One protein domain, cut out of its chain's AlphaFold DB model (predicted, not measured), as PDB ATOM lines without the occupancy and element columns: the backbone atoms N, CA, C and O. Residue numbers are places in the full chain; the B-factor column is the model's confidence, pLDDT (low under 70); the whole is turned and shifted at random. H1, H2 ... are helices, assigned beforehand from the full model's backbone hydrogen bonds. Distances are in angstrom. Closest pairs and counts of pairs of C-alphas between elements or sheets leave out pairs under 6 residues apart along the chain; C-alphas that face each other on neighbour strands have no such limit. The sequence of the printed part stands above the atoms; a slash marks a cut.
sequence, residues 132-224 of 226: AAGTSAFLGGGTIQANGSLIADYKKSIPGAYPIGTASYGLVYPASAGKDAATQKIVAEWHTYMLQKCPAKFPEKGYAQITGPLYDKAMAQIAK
ATOM      1  N   ALA A 132     -22.527 -14.597   5.089       85.25
ATOM      2  CA  ALA A 132     -23.966 -14.367   5.006       85.25
ATOM      3  C   ALA A 132     -24.521 -14.738   3.616       85.25
ATOM      4  O   ALA A 132     -25.555 -15.390   3.516       85.25
ATOM      5  N   ALA A 133     -23.812 -14.376   2.540       86.19
ATOM      6  CA  ALA A 133     -24.224 -14.682   1.171       86.19
ATOM      7  C   ALA A 133     -24.220 -16.192   0.874       86.19
ATOM      8  O   ALA A 133     -25.223 -16.707   0.377       86.19
ATOM      9  N   GLY A 134     -23.140 -16.901   1.220       91.38
ATOM     10  CA  GLY A 134     -23.032 -18.346   1.003       91.38
ATOM     11  C   GLY A 134     -24.040 -19.141   1.835       91.38
ATOM     12  O   GLY A 134     -24.657 -20.079   1.329       91.38
ATOM     13  N   THR A 135     -24.280 -18.736   3.083       90.88
ATOM     14  CA  THR A 135     -25.296 -19.353   3.946       90.88
ATOM     15  C   THR A 135     -26.708 -19.105   3.413       90.88
ATOM     16  O   THR A 135     -27.514 -20.028   3.351       90.88
ATOM     17  N   SER A 136     -27.023 -17.886   2.964       88.75
ATOM     18  CA  SER A 136     -28.310 -17.595   2.319       88.75
ATOM     19  C   SER A 136     -28.527 -18.408   1.044       88.75
ATOM     20  O   SER A 136     -29.635 -18.888   0.825       88.75
ATOM     21  N   ALA A 137     -27.494 -18.579   0.213       90.75
ATOM     22  CA  ALA A 137     -27.566 -19.411  -0.985       90.75
ATOM     23  C   ALA A 137     -27.892 -20.872  -0.642       90.75
ATOM     24  O   ALA A 137     -28.774 -21.468  -1.257       90.75
ATOM     25  N   PHE A 138     -27.234 -21.419   0.385       93.12
ATOM     26  CA  PHE A 138     -27.518 -22.756   0.901       93.12
ATOM     27  C   PHE A 138     -28.967 -22.893   1.391       93.12
ATOM     28  O   PHE A 138     -29.697 -23.776   0.940       93.12
ATOM     29  N   LEU A 139     -29.411 -21.990   2.270       91.50
ATOM     30  CA  LEU A 139     -30.754 -22.040   2.858       91.50
ATOM     31  C   LEU A 139     -31.859 -21.824   1.813       91.50
ATOM     32  O   LEU A 139     -32.906 -22.462   1.898       91.50
ATOM     33  N   GLY A 140     -31.619 -20.988   0.798       89.00
ATOM     34  CA  GLY A 140     -32.529 -20.806  -0.339       89.00
ATOM     35  C   GLY A 140     -32.699 -22.065  -1.196       89.00
ATOM     36  O   GLY A 140     -33.666 -22.183  -1.944       89.00
ATOM     37  N   GLY A 141     -31.788 -23.031  -1.067       90.06
ATOM     38  CA  GLY A 141     -31.907 -24.350  -1.668       90.06
ATOM     39  C   GLY A 141     -32.891 -25.287  -0.971       90.06
ATOM     40  O   GLY A 141     -33.289 -26.270  -1.598       90.06
ATOM     41  N   GLY A 142     -33.255 -24.998   0.281       92.75
ATOM     42  CA  GLY A 142     -34.079 -25.853   1.131       92.75
ATOM     43  C   GLY A 142     -35.588 -25.724   0.912       92.75
ATOM     44  O   GLY A 142     -36.074 -24.917   0.121       92.75
ATOM     45  N   THR A 143     -36.334 -26.521   1.673       95.00
ATOM     46  CA  THR A 143     -37.799 -26.566   1.656       95.00
ATOM     47  C   THR A 143     -38.364 -25.799   2.842       95.00
ATOM     48  O   THR A 143     -38.116 -26.147   4.000       95.00
ATOM     49  N   ILE A 144     -39.166 -24.774   2.556       94.75
ATOM     50  CA  ILE A 144     -39.875 -23.983   3.562       94.75
ATOM     51  C   ILE A 144     -41.163 -24.715   3.952       94.75
ATOM     52  O   ILE A 144     -42.053 -24.920   3.129       94.75
ATOM     53  N   GLN A 145     -41.285 -25.095   5.219       95.62
ATOM     54  CA  GLN A 145     -42.441 -25.814   5.742       95.62
ATOM     55  C   GLN A 145     -43.626 -24.896   6.058       95.62
ATOM     56  O   GLN A 145     -43.497 -23.684   6.248       95.62
ATOM     57  N   ALA A 146     -44.813 -25.492   6.211       94.00
ATOM     58  CA  ALA A 146     -46.049 -24.780   6.536       94.00
ATOM     59  C   ALA A 146     -45.963 -23.953   7.834       94.00
ATOM     60  O   ALA A 146     -46.528 -22.855   7.884       94.00
ATOM     61  N   ASN A 147     -45.221 -24.435   8.835       92.12
ATOM     62  CA  ASN A 147     -44.977 -23.760  10.116       92.12
ATOM     63  C   ASN A 147     -43.889 -22.667  10.051       92.12
ATOM     64  O   ASN A 147     -43.658 -21.990  11.041       92.12
ATOM     65  N   GLY A 148     -43.241 -22.467   8.897       92.62
ATOM     66  CA  GLY A 148     -42.148 -21.502   8.731       92.62
ATOM     67  C   GLY A 148     -40.757 -22.047   9.054       92.62
ATOM     68  O   GLY A 148     -39.781 -21.318   8.891       92.62
ATOM     69  N   SER A 149     -40.642 -23.314   9.460       92.25
ATOM     70  CA  SER A 149     -39.342 -23.975   9.580       92.25
ATOM     71  C   SER A 149     -38.750 -24.323   8.209       92.25
ATOM     72  O   SER A 149     -39.468 -24.388   7.210       92.25
ATOM     73  N   LEU A 150     -37.436 -24.530   8.148       92.38
ATOM     74  CA  LEU A 150     -36.711 -24.859   6.924       92.38
ATOM     75  C   LEU A 150     -36.052 -26.238   7.047       92.38
ATOM     76  O   LEU A 150     -35.323 -26.498   8.006       92.38
ATOM     77  N   ILE A 151     -36.245 -27.088   6.039       92.44
ATOM     78  CA  ILE A 151     -35.423 -28.285   5.832       92.44
ATOM     79  C   ILE A 151     -34.357 -27.947   4.793       92.44
ATOM     80  O   ILE A 151     -34.680 -27.663   3.642       92.44
ATOM     81  N   ALA A 152     -33.089 -27.990   5.191       92.69
ATOM     82  CA  ALA A 152     -31.982 -27.817   4.262       92.69
ATOM     83  C   ALA A 152     -31.733 -29.090   3.435       92.69
ATOM     84  O   ALA A 152     -31.857 -30.203   3.949       92.69
ATOM     85  N   ASP A 153     -31.339 -28.914   2.175       93.19
ATOM     86  CA  ASP A 153     -30.908 -30.000   1.293       93.19
ATOM     87  C   ASP A 153     -29.380 -29.981   1.165       93.19
ATOM     88  O   ASP A 153     -28.803 -29.155   0.457       93.19
ATOM     89  N   TYR A 154     -28.723 -30.897   1.875       93.06
ATOM     90  CA  TYR A 154     -27.262 -31.002   1.920       93.06
ATOM     91  C   TYR A 154     -26.645 -31.620   0.658       93.06
ATOM     92  O   TYR A 154     -25.428 -31.556   0.495       93.06
ATOM     93  N   LYS A 155     -27.454 -32.216  -0.229       92.62
ATOM     94  CA  LYS A 155     -26.992 -32.819  -1.491       92.62
ATOM     95  C   LYS A 155     -27.189 -31.896  -2.687       92.62
ATOM     96  O   LYS A 155     -26.627 -32.144  -3.753       92.62
ATOM     97  N   LYS A 156     -27.971 -30.828  -2.529       93.44
ATOM     98  CA  LYS A 156     -28.223 -29.865  -3.597       93.44
ATOM     99  C   LYS A 156     -26.942 -29.134  -3.980       93.44
ATOM    100  O   LYS A 156     -26.360 -28.400  -3.183       93.44
ATOM    101  N   SER A 157     -26.533 -29.303  -5.232       94.62
ATOM    102  CA  SER A 157     -25.386 -28.598  -5.799       94.62
ATOM    103  C   SER A 157     -25.738 -27.128  -6.045       94.62
ATOM    104  O   SER A 157     -26.493 -26.797  -6.961       94.62
ATOM    105  N   ILE A 158     -25.227 -26.246  -5.181       93.62
ATOM    106  CA  ILE A 158     -25.423 -24.795  -5.249       93.62
ATOM    107  C   ILE A 158     -24.039 -24.132  -5.213       93.62
ATOM    108  O   ILE A 158     -23.404 -24.135  -4.156       93.62
ATOM    109  N   PRO A 159     -23.568 -23.562  -6.334       93.25
ATOM    110  CA  PRO A 159     -22.301 -22.840  -6.369       93.25
ATOM    111  C   PRO A 159     -22.255 -21.703  -5.340       93.25
ATOM    112  O   PRO A 159     -23.239 -20.986  -5.141       93.25
ATOM    113  N   GLY A 160     -21.116 -21.549  -4.668       92.31
ATOM    114  CA  GLY A 160     -20.850 -20.531  -3.652       92.31
ATOM    115  C   GLY A 160     -21.580 -20.741  -2.324       92.31
ATOM    116  O   GLY A 160     -21.470 -19.902  -1.429       92.31
ATOM    117  N   ALA A 161     -22.339 -21.831  -2.170       94.50
ATOM    118  CA  ALA A 161     -23.104 -22.089  -0.958       94.50
ATOM    119  C   ALA A 161     -22.210 -22.593   0.182       94.50
ATOM    120  O   ALA A 161     -21.412 -23.510  -0.007       94.50
ATOM    121  N   TYR A 162     -22.394 -22.029   1.378       94.75
ATOM    122  CA  TYR A 162     -21.763 -22.512   2.605       94.75
ATOM    123  C   TYR A 162     -22.709 -23.505   3.304       94.75
ATOM    124  O   TYR A 162     -23.811 -23.106   3.687       94.75
ATOM    125  N   PRO A 163     -22.327 -24.784   3.481       94.69
ATOM    126  CA  PRO A 163     -23.282 -25.852   3.796       94.69
ATOM    127  C   PRO A 163     -23.606 -26.008   5.291       94.69
ATOM    128  O   PRO A 163     -24.408 -26.868   5.653       94.69
ATOM    129  N   ILE A 164     -23.007 -25.202   6.175       94.00
ATOM    130  CA  ILE A 164     -23.304 -25.215   7.617       94.00
ATOM    131  C   ILE A 164     -24.088 -23.950   7.973       94.00
ATOM    132  O   ILE A 164     -23.536 -22.962   8.452       94.00
ATOM    133  N   GLY A 165     -25.390 -23.975   7.693       88.56
ATOM    134  CA  GLY A 165     -26.292 -22.841   7.875       88.56
ATOM    135  C   GLY A 165     -27.571 -23.198   8.623       88.56
ATOM    136  O   GLY A 165     -28.057 -24.326   8.560       88.56
ATOM    137  N   THR A 166     -28.158 -22.214   9.305       88.31
ATOM    138  CA  THR A 166     -29.502 -22.320   9.887       88.31
ATOM    139  C   THR A 166     -30.193 -20.963   9.913       88.31
ATOM    140  O   THR A 166     -29.534 -19.925   9.905       88.31
ATOM    141  N   ALA A 167     -31.522 -20.983   9.993       88.31
ATOM    142  CA  ALA A 167     -32.303 -19.846  10.462       88.31
ATOM    143  C   ALA A 167     -32.424 -19.891  11.995       88.31
ATOM    144  O   ALA A 167     -32.410 -20.970  12.595       88.31
ATOM    145  N   SER A 168     -32.565 -18.723  12.618       88.12
ATOM    146  CA  SER A 168     -33.054 -18.604  13.995       88.12
ATOM    147  C   SER A 168     -34.579 -18.526  13.971       88.12
ATOM    148  O   SER A 168     -35.145 -17.790  13.165       88.12
ATOM    149  N   TYR A 169     -35.241 -19.279  14.848       91.25
ATOM    150  CA  TYR A 169     -36.700 -19.369  14.885       91.25
ATOM    151  C   TYR A 169     -37.260 -18.635  16.104       91.25
ATOM    152  O   TYR A 169     -36.842 -18.895  17.230       91.25
ATOM    153  N   GLY A 170     -38.223 -17.739  15.876       92.75
ATOM    154  CA  GLY A 170     -39.057 -17.171  16.934       92.75
ATOM    155  C   GLY A 170     -40.222 -18.111  17.226       92.75
ATOM    156  O   GLY A 170     -41.043 -18.363  16.345       92.75
ATOM    157  N   LEU A 171     -40.279 -18.654  18.442       93.31
ATOM    158  CA  LEU A 171     -41.410 -19.455  18.904       93.31
ATOM    159  C   LEU A 171     -42.415 -18.540  19.599       93.31
ATOM    160  O   LEU A 171     -42.069 -17.817  20.531       93.31
ATOM    161  N   VAL A 172     -43.658 -18.581  19.134       93.62
ATOM    162  CA  VAL A 172     -44.748 -17.722  19.601       93.62
ATOM    163  C   VAL A 172     -45.980 -18.562  19.896       93.62
ATOM    164  O   VAL A 172     -46.133 -19.668  19.371       93.62
ATOM    165  N   TYR A 173     -46.860 -18.043  20.747       92.69
ATOM    166  CA  TYR A 173     -48.129 -18.703  21.014       92.69
ATOM    167  C   TYR A 173     -49.029 -18.661  19.769       92.69
ATOM    168  O   TYR A 173     -49.088 -17.635  19.090       92.69
ATOM    169  N   PRO A 174     -49.750 -19.752  19.456       90.06
ATOM    170  CA  PRO A 174     -50.810 -19.695  18.461       90.06
ATOM    171  C   PRO A 174     -51.992 -18.882  19.003       90.06
ATOM    172  O   PRO A 174     -52.214 -18.849  20.213       90.06
ATOM    173  N   ALA A 175     -52.815 -18.322  18.114       88.12
ATOM    174  CA  ALA A 175     -54.035 -17.599  18.501       88.12
ATOM    175  C   ALA A 175     -54.970 -18.437  19.402       88.12
ATOM    176  O   ALA A 175     -55.617 -17.917  20.307       88.12
ATOM    177  N   SER A 176     -54.991 -19.764  19.222       92.31
ATOM    178  CA  SER A 176     -55.768 -20.693  20.057       92.31
ATOM    179  C   SER A 176     -55.317 -20.755  21.521       92.31
ATOM    180  O   SER A 176     -56.027 -21.318  22.345       92.31
ATOM    181  N   ALA A 177     -54.151 -20.199  21.863       94.44
ATOM    182  CA  ALA A 177     -53.689 -20.097  23.243       94.44
ATOM    183  C   ALA A 177     -54.400 -18.986  24.039       94.44
ATOM    184  O   ALA A 177     -54.154 -18.879  25.241       94.44
ATOM    185  N   GLY A 178     -55.229 -18.155  23.387       93.81
ATOM    186  CA  GLY A 178     -56.068 -17.150  24.047       93.81
ATOM    187  C   GLY A 178     -55.273 -16.149  24.888       93.81
ATOM    188  O   GLY A 178     -55.672 -15.830  26.006       93.81
ATOM    189  N   LYS A 179     -54.100 -15.724  24.402       96.69
ATOM    190  CA  LYS A 179     -53.270 -14.730  25.093       96.69
ATOM    191  C   LYS A 179     -53.846 -13.325  24.909       96.69
ATOM    192  O   LYS A 179     -54.649 -13.085  24.017       96.69
ATOM    193  N   ASP A 180     -53.425 -12.406  25.773       96.75
ATOM    194  CA  ASP A 180     -53.843 -11.007  25.702       96.75
ATOM    195  C   ASP A 180     -53.482 -10.377  24.343       96.75
ATOM    196  O   ASP A 180     -52.312 -10.361  23.945       96.75
ATOM    197  N   ALA A 181     -54.489  -9.841  23.653       95.25
ATOM    198  CA  ALA A 181     -54.361  -9.365  22.278       95.25
ATOM    199  C   ALA A 181     -53.448  -8.133  22.153       95.25
ATOM    200  O   ALA A 181     -52.706  -8.000  21.176       95.25
ATOM    201  N   ALA A 182     -53.456  -7.235  23.147       96.56
ATOM    202  CA  ALA A 182     -52.578  -6.066  23.148       96.56
ATOM    203  C   ALA A 182     -51.105  -6.489  23.254       96.56
ATOM    204  O   ALA A 182     -50.253  -6.001  22.510       96.56
ATOM    205  N   THR A 183     -50.818  -7.470  24.107       97.19
ATOM    206  CA  THR A 183     -49.490  -8.070  24.247       97.19
ATOM    207  C   THR A 183     -49.069  -8.795  22.970       97.19
ATOM    208  O   THR A 183     -47.947  -8.611  22.502       97.19
ATOM    209  N   GLN A 184     -49.956  -9.591  22.360       97.00
ATOM    210  CA  GLN A 184     -49.642 -10.307  21.117       97.00
ATOM    211  C   GLN A 184     -49.334  -9.356  19.956       97.00
ATOM    212  O   GLN A 184     -48.408  -9.616  19.186       97.00
ATOM    213  N   LYS A 185     -50.013  -8.206  19.876       96.12
ATOM    214  CA  LYS A 185     -49.678  -7.157  18.905       96.12
ATOM    215  C   LYS A 185     -48.232  -6.668  19.065       96.12
ATOM    216  O   LYS A 185     -47.504  -6.608  18.076       96.12
ATOM    217  N   ILE A 186     -47.784  -6.407  20.296       97.69
ATOM    218  CA  ILE A 186     -46.393  -6.002  20.577       97.69
ATOM    219  C   ILE A 186     -45.412  -7.119  20.197       97.69
ATOM    220  O   ILE A 186     -44.366  -6.857  19.605       97.69
ATOM    221  N   VAL A 187     -45.749  -8.380  20.488       97.25
ATOM    222  CA  VAL A 187     -44.924  -9.536  20.097       97.25
ATOM    223  C   VAL A 187     -44.778  -9.619  18.573       97.25
ATOM    224  O   VAL A 187     -43.671  -9.864  18.084       97.25
ATOM    225  N   ALA A 188     -45.852  -9.388  17.814       96.81
ATOM    226  CA  ALA A 188     -45.822  -9.370  16.353       96.81
ATOM    227  C   ALA A 188     -44.962  -8.217  15.802       96.81
ATOM    228  O   ALA A 188     -44.141  -8.416  14.899       96.81
ATOM    229  N   GLU A 189     -45.100  -7.018  16.373       97.19
ATOM    230  CA  GLU A 189     -44.293  -5.844  16.021       97.19
ATOM    231  C   GLU A 189     -42.804  -6.072  16.324       97.19
ATOM    232  O   GLU A 189     -41.949  -5.787  15.481       97.19
ATOM    233  N   TRP A 190     -42.481  -6.674  17.472       96.12
ATOM    234  CA  TRP A 190     -41.107  -7.016  17.839       96.12
ATOM    235  C   TRP A 190     -40.484  -8.027  16.870       96.12
ATOM    236  O   TRP A 190     -39.367  -7.812  16.398       96.12
ATOM    237  N   HIS A 191     -41.205  -9.091  16.491       95.50
ATOM    238  CA  HIS A 191     -40.712 -10.046  15.490       95.50
ATOM    239  C   HIS A 191     -40.526  -9.398  14.112       95.50
ATOM    240  O   HIS A 191     -39.545  -9.689  13.425       95.50
ATOM    241  N   THR A 192     -41.416  -8.478  13.723       95.31
ATOM    242  CA  THR A 192     -41.274  -7.702  12.480       95.31
ATOM    243  C   THR A 192     -40.009  -6.844  12.516       95.31
ATOM    244  O   THR A 192     -39.220  -6.854  11.567       95.31
ATOM    245  N   TYR A 193     -39.761  -6.156  13.634       93.38
ATOM    246  CA  TYR A 193     -38.548  -5.370  13.842       93.38
ATOM    247  C   TYR A 193     -37.286  -6.244  13.784       93.38
ATOM    248  O   TYR A 193     -36.332  -5.903  13.081       93.38
ATOM    249  N   MET A 194     -37.291  -7.397  14.458       91.31
ATOM    250  CA  MET A 194     -36.179  -8.353  14.434       91.31
ATOM    251  C   MET A 194     -35.873  -8.841  13.016       91.31
ATOM    252  O   MET A 194     -34.708  -8.892  12.632       91.31
ATOM    253  N   LEU A 195     -36.900  -9.152  12.222       89.75
ATOM    254  CA  LEU A 195     -36.740  -9.631  10.850       89.75
ATOM    255  C   LEU A 195     -36.198  -8.544   9.907       89.75
ATOM    256  O   LEU A 195     -35.349  -8.827   9.062       89.75
ATOM    257  N   GLN A 196     -36.681  -7.306  10.040       88.44
ATOM    258  CA  GLN A 196     -36.411  -6.239   9.070       88.44
ATOM    259  C   GLN A 196     -35.233  -5.332   9.432       88.44
ATOM    260  O   GLN A 196     -34.597  -4.780   8.536       88.44
ATOM    261  N   LYS A 197     -34.966  -5.108  10.723       88.31
ATOM    262  CA  LYS A 197     -34.023  -4.072  11.180       88.31
ATOM    263  C   LYS A 197     -32.733  -4.651  11.743       88.31
ATOM    264  O   LYS A 197     -31.661  -4.127  11.450       88.31
ATOM    265  N   CYS A 198     -32.802  -5.733  12.516       83.62
ATOM    266  CA  CYS A 198     -31.626  -6.269  13.209       83.62
ATOM    267  C   CYS A 198     -30.503  -6.770  12.280       83.62
ATOM    268  O   CYS A 198     -29.353  -6.432  12.562       83.62
ATOM    269  N   PRO A 199     -30.772  -7.482  11.164       77.88
ATOM    270  CA  PRO A 199     -29.703  -7.949  10.280       77.88
ATOM    271  C   PRO A 199     -28.881  -6.813   9.658       77.88
ATOM    272  O   PRO A 199     -27.690  -6.976   9.426       77.88
ATOM    273  N   ALA A 200     -29.504  -5.656   9.414       80.00
ATOM    274  CA  ALA A 200     -28.825  -4.476   8.880       80.00
ATOM    275  C   ALA A 200     -28.099  -3.662   9.964       80.00
ATOM    276  O   ALA A 200     -27.174  -2.918   9.654       80.00
ATOM    277  N   LYS A 201     -28.521  -3.783  11.231       85.19
ATOM    278  CA  LYS A 201     -27.987  -2.991  12.346       85.19
ATOM    279  C   LYS A 201     -26.639  -3.500  12.863       85.19
ATOM    280  O   LYS A 201     -25.861  -2.690  13.348       85.19
ATOM    281  N   PHE A 202     -26.381  -4.807  12.759       79.19
ATOM    282  CA  PHE A 202     -25.172  -5.455  13.291       79.19
ATOM    283  C   PHE A 202     -24.490  -6.359  12.247       79.19
ATOM    284  O   PHE A 202     -24.402  -7.581  12.443       79.19
ATOM    285  N   PRO A 203     -24.050  -5.805  11.099       75.00
ATOM    286  CA  PRO A 203     -23.443  -6.591  10.023       75.00
ATOM    287  C   PRO A 203     -22.179  -7.343  10.471       75.00
ATOM    288  O   PRO A 203     -21.897  -8.431   9.968       75.00
ATOM    289  N   GLU A 204     -21.450  -6.820  11.459       75.75
ATOM    290  CA  GLU A 204     -20.248  -7.424  12.041       75.75
ATOM    291  C   GLU A 204     -20.514  -8.762  12.742       75.75
ATOM    292  O   GLU A 204     -19.601  -9.568  12.907       75.75
ATOM    293  N   LYS A 205     -21.766  -9.040  13.125       78.38
ATOM    294  CA  LYS A 205     -22.153 -10.329  13.715       78.38
ATOM    295  C   LYS A 205     -22.356 -11.431  12.672       78.38
ATOM    296  O   LYS A 205     -22.537 -12.588  13.044       78.38
ATOM    297  N   GLY A 206     -22.291 -11.102  11.380       75.38
ATOM    298  CA  GLY A 206     -22.278 -12.082  10.291       75.38
ATOM    299  C   GLY A 206     -23.624 -12.758  10.011       75.38
ATOM    300  O   GLY A 206     -23.668 -13.732   9.258       75.38
ATOM    301  N   TYR A 207     -24.723 -12.260  10.586       80.50
ATOM    302  CA  TYR A 207     -26.065 -12.751  10.277       80.50
ATOM    303  C   TYR A 207     -26.478 -12.353   8.863       80.50
ATOM    304  O   TYR A 207     -26.279 -11.222   8.420       80.50
ATOM    305  N   ALA A 208     -27.111 -13.284   8.154       80.31
ATOM    306  CA  ALA A 208     -27.746 -12.972   6.891       80.31
ATOM    307  C   ALA A 208     -29.134 -12.376   7.131       80.31
ATOM    308  O   ALA A 208     -29.941 -12.937   7.876       80.31
ATOM    309  N   GLN A 209     -29.441 -11.273   6.451       82.25
ATOM    310  CA  GLN A 209     -30.825 -10.839   6.313       82.25
ATOM    311  C   GLN A 209     -31.627 -11.942   5.617       82.25
ATOM    312  O   GLN A 209     -31.155 -12.539   4.656       82.25
ATOM    313  N   ILE A 210     -32.835 -12.219   6.091       83.31
ATOM    314  CA  ILE A 210     -33.752 -13.120   5.395       83.31
ATOM    315  C   ILE A 210     -34.474 -12.302   4.320       83.31
ATOM    316  O   ILE A 210     -35.047 -11.258   4.626       83.31
ATOM    317  N   THR A 211     -34.464 -12.768   3.070       82.69
ATOM    318  CA  THR A 211     -35.244 -12.171   1.970       82.69
ATOM    319  C   THR A 211     -35.945 -13.246   1.136       82.69
ATOM    320  O   THR A 211     -35.743 -14.443   1.352       82.69
ATOM    321  N   GLY A 212     -36.769 -12.824   0.171       85.88
ATOM    322  CA  GLY A 212     -37.462 -13.727  -0.751       85.88
ATOM    323  C   GLY A 212     -38.496 -14.625  -0.052       85.88
ATOM    324  O   GLY A 212     -39.047 -14.229   0.974       85.88
ATOM    325  N   PRO A 213     -38.727 -15.860  -0.540       88.88
ATOM    326  CA  PRO A 213     -39.807 -16.718  -0.041       88.88
ATOM    327  C   PRO A 213     -39.762 -17.013   1.466       88.88
ATOM    328  O   PRO A 213     -40.804 -17.171   2.102       88.88
ATOM    329  N   LEU A 214     -38.566 -17.082   2.066       88.75
ATOM    330  CA  LEU A 214     -38.433 -17.305   3.509       88.75
ATOM    331  C   LEU A 214     -38.853 -16.071   4.318       88.75
ATOM    332  O   LEU A 214     -39.456 -16.217   5.380       88.75
ATOM    333  N   TYR A 215     -38.596 -14.868   3.798       90.69
ATOM    334  CA  TYR A 215     -39.080 -13.623   4.392       90.69
ATOM    335  C   TYR A 215     -40.606 -13.548   4.320       90.69
ATOM    336  O   TYR A 215     -41.252 -13.305   5.339       90.69
ATOM    337  N   ASP A 216     -41.185 -13.847   3.156       93.94
ATOM    338  CA  ASP A 216     -42.640 -13.836   2.967       93.94
ATOM    339  C   ASP A 216     -43.318 -14.832   3.911       93.94
ATOM    340  O   ASP A 216     -44.315 -14.521   4.569       93.94
ATOM    341  N   LYS A 217     -42.727 -16.027   4.059       95.12
ATOM    342  CA  LYS A 217     -43.218 -17.025   5.006       95.12
ATOM    343  C   LYS A 217     -43.128 -16.546   6.452       95.12
ATOM    344  O   LYS A 217     -44.076 -16.776   7.202       95.12
ATOM    345  N   ALA A 218     -42.025 -15.914   6.845       94.56
ATOM    346  CA  ALA A 218     -41.853 -15.378   8.192       94.56
ATOM    347  C   ALA A 218     -42.894 -14.288   8.492       94.56
ATOM    348  O   ALA A 218     -43.589 -14.383   9.502       94.56
ATOM    349  N   MET A 219     -43.094 -13.331   7.578       96.12
ATOM    350  CA  MET A 219     -44.143 -12.308   7.694       96.12
ATOM    351  C   MET A 219     -45.543 -12.931   7.803       96.12
ATOM    352  O   MET A 219     -46.345 -12.520   8.640       96.12
ATOM    353  N   ALA A 220     -45.823 -13.984   7.026       96.38
ATOM    354  CA  ALA A 220     -47.086 -14.712   7.105       96.38
ATOM    355  C   ALA A 220     -47.285 -15.464   8.436       96.38
ATOM    356  O   ALA A 220     -48.427 -15.631   8.861       96.38
ATOM    357  N   GLN A 221     -46.220 -15.934   9.103       96.06
ATOM    358  CA  GLN A 221     -46.342 -16.484  10.463       96.06
ATOM    359  C   GLN A 221     -46.554 -15.378  11.496       96.06
ATOM    360  O   GLN A 221     -47.400 -15.537  12.371       96.06
ATOM    361  N   ILE A 222     -45.846 -14.253  11.370       95.88
ATOM    362  CA  ILE A 222     -45.994 -13.104  12.272       95.88
ATOM    363  C   ILE A 222     -47.437 -12.584  12.260       95.88
ATOM    364  O   ILE A 222     -48.006 -12.329  13.315       95.88
ATOM    365  N   ALA A 223     -48.081 -12.527  11.090       95.38
ATOM    366  CA  ALA A 223     -49.476 -12.100  10.956       95.38
ATOM    367  C   ALA A 223     -50.504 -13.010  11.674       95.38
ATOM    368  O   ALA A 223     -51.672 -12.634  11.817       95.38
ATOM    369  N   LYS A 224     -50.101 -14.211  12.110       94.56
ATOM    370  CA  LYS A 224     -50.948 -15.130  12.892       94.56
ATOM    371  C   LYS A 224     -50.872 -14.886  14.399       94.56
ATOM    372  O   LYS A 224     -51.670 -15.477  15.122       94.56
TER     373      LYS A 224
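What this domain is: This is residues 132 to 224 of the 226 residues of the protein "Unannotated protein" of freshwater metagenome (UniProt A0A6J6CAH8). An elongated model in which the longest helix, H2, and the last helix, H4, lie partly side by side and run opposite ways, while H1 stands crosswise near the beginning of H4 and the short H3 follows closely after H2. A long stretch with no named element, residues 141 to 180, links H1 to H2; from Pro 159 to Asp 180, the two residues whose C-alphas are farthest apart, it runs the length of the model, and residues 176 to 183, of which 181 to 183 belong to H2, stick out at one end. The printed part has 93 residues with four named helices, in the order H1, H2, H3, H4, and no named strand; the class is all helix, with 39 of the 93 residues, under half, in named elements. It is only just compact, close to loose, with a radius of gyration of the C-alphas of 14.7 A and spans of 46 by 29 by 18 A.

How they stand to each other: H2, residues 181 to 196, touches H4, residues 213 to 222, with its residues 188 to 195 alone. Their closest C-alphas, those of Ala 188 and Ile 222, are 5.5 A apart, and the two helices run opposite ways at a shallow tilt of 19 degrees. H3, residues 198 to 201, and H2 meet only through their link. H1, residues 132 to 140, is close to H4 but not clearly touching, about perpendicular at 81 degrees; the closest C-alphas, those of Gly 140 and Leu 214, are 7.9 A apart. H1 is apart from H2 and from H3, and H3 is apart from H4. Within the long link, residues 143 to 144 pair with residues 150 to 151, antiparallel. In H1, H2 and H4 every O i to N i+4 pair is within hydrogen-bond range; H3 is too short for such a pair.

Where its parts are: H2 has 16 residues and measures 22.5 A from C-alpha 181 at (-54.361, -9.365, 22.278) to C-alpha 196. H4 has 10 residues and measures 14.2 A, ending with C-alpha 222 at (-45.994, -13.104, 12.272). H1, 9 residues, begins with C-alpha 132 at (-23.966, -14.367, 5.006) and measures 12.0 A. H3, four residues, measures 5.0 A.

The domain as a whole: The C-alphas of Pro 159 and Asp 180 are 46.5 A apart. Without residues 176 to 183, which stand free, the body spans 40 by 30 by 17 A. The printed part has no cut. The links from H1 to H2, 40 residues, and from H3 to H4, 11 residues, are long; the link from H2 to H3 is tight. The mean pLDDT of the printed part is 90.9, and no printed residue is under 70.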